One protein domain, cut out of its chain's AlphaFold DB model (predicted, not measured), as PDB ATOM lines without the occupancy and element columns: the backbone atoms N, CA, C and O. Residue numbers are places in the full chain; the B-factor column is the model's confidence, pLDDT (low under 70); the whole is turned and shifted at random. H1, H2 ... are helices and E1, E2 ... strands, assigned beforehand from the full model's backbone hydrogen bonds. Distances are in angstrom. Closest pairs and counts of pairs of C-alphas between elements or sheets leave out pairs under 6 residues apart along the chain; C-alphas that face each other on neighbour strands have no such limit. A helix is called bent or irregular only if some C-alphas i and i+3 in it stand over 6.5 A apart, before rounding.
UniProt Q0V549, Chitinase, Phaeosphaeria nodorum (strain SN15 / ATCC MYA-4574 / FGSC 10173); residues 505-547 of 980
ATOM      1  N   PRO A 505      20.517  15.235  -9.502       78.75
ATOM      2  CA  PRO A 505      20.724  14.001 -10.253       78.75
ATOM      3  C   PRO A 505      20.625  12.781  -9.335       78.75
ATOM      4  O   PRO A 505      21.131  12.799  -8.209       78.75
ATOM      5  N   THR A 506      19.981  11.722  -9.815       83.00
ATOM      6  CA  THR A 506      19.895  10.455  -9.088       83.00
ATOM      7  C   THR A 506      21.235   9.715  -9.053       83.00
ATOM      8  O   THR A 506      22.070   9.853  -9.948       83.00
ATOM      9  N   VAL A 507      21.426   8.898  -8.015       81.69
ATOM     10  CA  VAL A 507      22.619   8.054  -7.819       81.69
ATOM     11  C   VAL A 507      22.302   6.558  -7.791       81.69
ATOM     12  O   VAL A 507      23.205   5.745  -7.970       81.69
ATOM     13  N   ASP A 508      21.035   6.195  -7.585       82.00
ATOM     14  CA  ASP A 508      20.533   4.821  -7.493       82.00
ATOM     15  C   ASP A 508      19.552   4.460  -8.626       82.00
ATOM     16  O   ASP A 508      19.257   3.285  -8.844       82.00
ATOM     17  N   GLY A 509      19.085   5.461  -9.377       83.06
ATOM     18  CA  GLY A 509      18.157   5.307 -10.490       83.06
ATOM     19  C   GLY A 509      16.709   5.669 -10.167       83.06
ATOM     20  O   GLY A 509      15.881   5.538 -11.065       83.06
ATOM     21  N   HIS A 510      16.383   6.142  -8.959       89.12
ATOM     22  CA  HIS A 510      15.043   6.659  -8.652       89.12
ATOM     23  C   HIS A 510      14.884   8.135  -9.054       89.12
ATOM     24  O   HIS A 510      15.834   8.916  -8.979       89.12
ATOM     25  N   CYS A 511      13.680   8.538  -9.464       88.31
ATOM     26  CA  CYS A 511      13.364   9.889  -9.937       88.31
ATOM     27  C   CYS A 511      11.950  10.344  -9.548       88.31
ATOM     28  O   CYS A 511      11.108   9.541  -9.148       88.31
ATOM     29  N   GLY A 512      11.691  11.648  -9.659       84.44
ATOM     30  CA  GLY A 512      10.461  12.281  -9.187       84.44
ATOM     31  C   GLY A 512      10.483  12.640  -7.704       84.44
ATOM     32  O   GLY A 512      11.526  12.579  -7.050       84.44
ATOM     33  N   ASP A 513       9.323  13.064  -7.197       81.88
ATOM     34  CA  ASP A 513       9.095  13.305  -5.770       81.88
ATOM     35  C   ASP A 513       8.978  11.958  -5.045       81.88
ATOM     36  O   ASP A 513       8.026  11.204  -5.257       81.88
ATOM     37  N   GLN A 514       9.967  11.653  -4.208       74.06
ATOM     38  CA  GLN A 514      10.032  10.419  -3.415       74.06
ATOM     39  C   GLN A 514       9.369  10.587  -2.031       74.06
ATOM     40  O   GLN A 514       9.559   9.774  -1.126       74.06
ATOM     41  N   GLY A 515       8.593  11.659  -1.850       55.91
ATOM     42  CA  GLY A 515       8.075  12.094  -0.564       55.91
ATOM     43  C   GLY A 515       9.049  13.022   0.163       55.91
ATOM     44  O   GLY A 515      10.211  13.197  -0.204       55.91
ATOM     45  N   HIS A 516       8.549  13.661   1.223       61.12
ATOM     46  CA  HIS A 516       9.284  14.650   2.028       61.12
ATOM     47  C   HIS A 516       9.815  15.877   1.248       61.12
ATOM     48  O   HIS A 516      10.558  16.676   1.815       61.12
ATOM     49  N   GLY A 517       9.398  16.071  -0.012       61.72
ATOM     50  CA  GLY A 517       9.775  17.216  -0.844       61.72
ATOM     51  C   GLY A 517      11.161  17.107  -1.486       61.72
ATOM     52  O   GLY A 517      11.702  18.126  -1.915       61.72
ATOM     53  N   ILE A 518      11.744  15.905  -1.549       63.16
ATOM     54  CA  ILE A 518      13.015  15.661  -2.244       63.16
ATOM     55  C   ILE A 518      12.711  15.123  -3.644       63.16
ATOM     56  O   ILE A 518      12.061  14.091  -3.803       63.16
ATOM     57  N   VAL A 519      13.187  15.849  -4.660       80.44
ATOM     58  CA  VAL A 519      12.829  15.639  -6.067       80.44
ATOM     59  C   VAL A 519      14.077  15.318  -6.888       80.44
ATOM     60  O   VAL A 519      14.914  16.193  -7.134       80.44
ATOM     61  N   TYR A 520      14.183  14.064  -7.327       85.69
ATOM     62  CA  TYR A 520      15.327  13.557  -8.089       85.69
ATOM     63  C   TYR A 520      15.075  13.570  -9.600       85.69
ATOM     64  O   TYR A 520      13.951  13.358 -10.060       85.69
ATOM     65  N   THR A 521      16.135  13.774 -10.381       87.69
ATOM     66  CA  THR A 521      16.101  13.736 -11.848       87.69
ATOM     67  C   THR A 521      17.069  12.710 -12.436       87.69
ATOM     68  O   THR A 521      18.126  12.427 -11.877       87.69
ATOM     69  N   CYS A 522      16.702  12.172 -13.597       89.50
ATOM     70  CA  CYS A 522      17.523  11.270 -14.394       89.50
ATOM     71  C   CYS A 522      18.587  11.974 -15.246       89.50
ATOM     72  O   CYS A 522      19.416  11.280 -15.825       89.50
ATOM     73  N   HIS A 523      18.593  13.310 -15.351       86.06
ATOM     74  CA  HIS A 523      19.582  14.024 -16.167       86.06
ATOM     75  C   HIS A 523      21.020  13.726 -15.708       86.06
ATOM     76  O   HIS A 523      21.434  14.107 -14.612       86.06
ATOM     77  N   GLY A 524      21.788  13.061 -16.575       78.50
ATOM     78  CA  GLY A 524      23.151  12.600 -16.312       78.50
ATOM     79  C   GLY A 524      23.254  11.178 -15.750       78.50
ATOM     80  O   GLY A 524      24.353  10.773 -15.377       78.50
ATOM     81  N   TYR A 525      22.160  10.410 -15.671       85.12
ATOM     82  CA  TYR A 525      22.195   9.046 -15.139       85.12
ATOM     83  C   TYR A 525      22.700   8.025 -16.170       85.12
ATOM     84  O   TYR A 525      22.266   7.993 -17.320       85.12
ATOM     85  N   ASN A 526      23.589   7.130 -15.726       80.56
ATOM     86  CA  ASN A 526      24.372   6.235 -16.592       80.56
ATOM     87  C   ASN A 526      23.542   5.284 -17.478       80.56
ATOM     88  O   ASN A 526      24.055   4.801 -18.485       80.56
ATOM     89  N   ASN A 527      22.281   5.014 -17.117       77.31
ATOM     90  CA  ASN A 527      21.392   4.098 -17.847       77.31
ATOM     91  C   ASN A 527      20.358   4.829 -18.736       77.31
ATOM     92  O   ASN A 527      19.551   4.181 -19.407       77.31
ATOM     93  N   GLY A 528      20.379   6.165 -18.757       84.19
ATOM     94  CA  GLY A 528      19.525   7.012 -19.588       84.19
ATOM     95  C   GLY A 528      18.804   8.115 -18.813       84.19
ATOM     96  O   GLY A 528      18.523   7.988 -17.620       84.19
ATOM     97  N   ASN A 529      18.510   9.200 -19.531       89.50
ATOM     98  CA  ASN A 529      18.042  10.466 -18.969       89.50
ATOM     99  C   ASN A 529      16.519  10.572 -18.789       89.50
ATOM    100  O   ASN A 529      16.056  11.597 -18.291       89.50
ATOM    101  N   CYS A 530      15.734   9.547 -19.136       90.12
ATOM    102  CA  CYS A 530      14.278   9.576 -19.009       90.12
ATOM    103  C   CYS A 530      13.812   9.024 -17.655       90.12
ATOM    104  O   CYS A 530      14.185   7.915 -17.270       90.12
ATOM    105  N   CYS A 531      12.930   9.762 -16.974       88.75
ATOM    106  CA  CYS A 531      12.223   9.284 -15.788       88.75
ATOM    107  C   CYS A 531      10.922   8.588 -16.191       88.75
ATOM    108  O   CYS A 531      10.020   9.235 -16.714       88.75
ATOM    109  N   SER A 532      10.795   7.288 -15.932       85.31
ATOM    110  CA  SER A 532       9.540   6.561 -16.161       85.31
ATOM    111  C   SER A 532       8.436   6.984 -15.183       85.31
ATOM    112  O   SER A 532       8.706   7.380 -14.049       85.31
ATOM    113  N   GLN A 533       7.173   6.790 -15.573       77.88
ATOM    114  CA  GLN A 533       5.988   6.989 -14.721       77.88
ATOM    115  C   GLN A 533       6.009   6.218 -13.384       77.88
ATOM    116  O   GLN A 533       5.243   6.539 -12.480       77.88
ATOM    117  N   TYR A 534       6.877   5.210 -13.249       79.81
ATOM    118  CA  TYR A 534       7.063   4.422 -12.028       79.81
ATOM    119  C   TYR A 534       8.158   4.972 -11.099       79.81
ATOM    120  O   TYR A 534       8.429   4.364 -10.067       79.81
ATOM    121  N   GLY A 535       8.797   6.094 -11.453       83.75
ATOM    122  CA  GLY A 535       9.850   6.723 -10.653       83.75
ATOM    123  C   GLY A 535      11.247   6.126 -10.853       83.75
ATOM    124  O   GLY A 535      12.064   6.228  -9.945       83.75
ATOM    125  N   TYR A 536      11.531   5.519 -12.016       86.75
ATOM    126  CA  TYR A 536      12.840   4.926 -12.346       86.75
ATOM    127  C   TYR A 536      13.453   5.492 -13.632       86.75
ATOM    128  O   TYR A 536      12.749   5.664 -14.630       86.75
ATOM    129  N   CYS A 537      14.769   5.689 -13.630       87.75
ATOM    130  CA  CYS A 537      15.549   6.213 -14.747       87.75
ATOM    131  C   CYS A 537      15.988   5.144 -15.754       87.75
ATOM    132  O   CYS A 537      16.481   4.079 -15.378       87.75
ATOM    133  N   GLY A 538      15.887   5.471 -17.041       83.00
ATOM    134  CA  GLY A 538      16.349   4.631 -18.144       83.00
ATOM    135  C   GLY A 538      16.332   5.363 -19.486       83.00
ATOM    136  O   GLY A 538      16.161   6.580 -19.548       83.00
ATOM    137  N   GLY A 539      16.523   4.619 -20.577       74.62
ATOM    138  CA  GLY A 539      16.437   5.146 -21.946       74.62
ATOM    139  C   GLY A 539      17.527   4.664 -22.907       74.62
ATOM    140  O   GLY A 539      17.349   4.799 -24.113       74.62
ATOM    141  N   LEU A 540      18.628   4.080 -22.418       64.31
ATOM    142  CA  LEU A 540      19.708   3.571 -23.274       64.31
ATOM    143  C   LEU A 540      19.535   2.080 -23.622       64.31
ATOM    144  O   LEU A 540      19.196   1.262 -22.768       64.31
ATOM    145  N   GLY A 541      19.835   1.724 -24.876       64.50
ATOM    146  CA  GLY A 541      19.790   0.347 -25.386       64.50
ATOM    147  C   GLY A 541      18.380  -0.175 -25.685       64.50
ATOM    148  O   GLY A 541      17.412   0.582 -25.715       64.50
ATOM    149  N   ASP A 542      18.258  -1.487 -25.900       51.91
ATOM    150  CA  ASP A 542      17.029  -2.137 -26.396       51.91
ATOM    151  C   ASP A 542      15.828  -2.008 -25.438       51.91
ATOM    152  O   ASP A 542      14.673  -2.040 -25.861       51.91
ATOM    153  N   ALA A 543      16.090  -1.805 -24.142       56.06
ATOM    154  CA  ALA A 543      15.066  -1.508 -23.140       56.06
ATOM    155  C   ALA A 543      14.534  -0.062 -23.224       56.06
ATOM    156  O   ALA A 543      13.495   0.242 -22.640       56.06
ATOM    157  N   GLY A 544      15.215   0.837 -23.944       60.19
ATOM    158  CA  GLY A 544      14.922   2.271 -23.987       60.19
ATOM    159  C   GLY A 544      13.501   2.609 -24.437       60.19
ATOM    160  O   GLY A 544      12.914   3.547 -23.908       60.19
ATOM    161  N   ALA A 545      12.896   1.798 -25.311       58.03
ATOM    162  CA  ALA A 545      11.510   1.966 -25.765       58.03
ATOM    163  C   ALA A 545      10.444   1.733 -24.668       58.03
ATOM    164  O   ALA A 545       9.297   2.133 -24.839       58.03
ATOM    165  N   ALA A 546      10.802   1.110 -23.536       61.81
ATOM    166  CA  ALA A 546       9.918   0.985 -22.372       61.81
ATOM    167  C   ALA A 546       9.948   2.225 -21.452       61.81
ATOM    168  O   ALA A 546       9.067   2.386 -20.610       61.81
ATOM    169  N   TYR A 547      10.951   3.095 -21.615       64.62
ATOM    170  CA  TYR A 547      11.097   4.354 -20.877       64.62
ATOM    171  C   TYR A 547      10.690   5.543 -21.760       64.62
ATOM    172  O   TYR A 547       9.897   6.386 -21.346       64.62
TER     173      TYR A 547
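This is residues 505 to 547 of the 980 residues of the protein "Chitinase" of Phaeosphaeria nodorum (strain SN15 / ATCC MYA-4574 / FGSC 10173) (UniProt Q0V549). With little regular structure, the domain is an elongated chain of loops. Residues 512 to 520 fold back as a short hairpin at one end, residues 530 to 538 make a second hairpin nearer the middle, and H1, a small helix, lies at the other end. The 43 printed residues hold E1, then H1, in a mixed class with only 8 residues in named elements. The whole is compact, with a radius of gyration of the C-alphas of 9.9 A, and spans 34 by 18 by 12 A.

C-alpha 505 is at (20.724, 14.001, -10.253). E1, residues 519 to 521, measures 6.9 A and begins at (12.829, 15.639, -6.067). H1, residues 542 to 546, measures 8.7 A and ends at (9.918, 0.985, -22.372).

E1 pairs with no named strand, but residues 512 to 513 pair antiparallel with its residues 519 to 520. Residues 530 to 531 pair antiparallel with 537 to 538. E1 and H1 are apart, with no C-alphas within 8 A. H1 is only just irregular, C-alphas 542 and 545 being 6.9 A apart; 0 of 1 O i to N i+4 pairs and 1 of 2 O i to N i+3 pairs are within hydrogen-bond range.

The C-alphas of His 516 and Asp 542, the two farthest apart, are 33.9 A apart. The printed part has no cut; E1 to H1 is a long link of 20 residues. pLDDT is under 70 at residues 515 to 518 and 540 to 547.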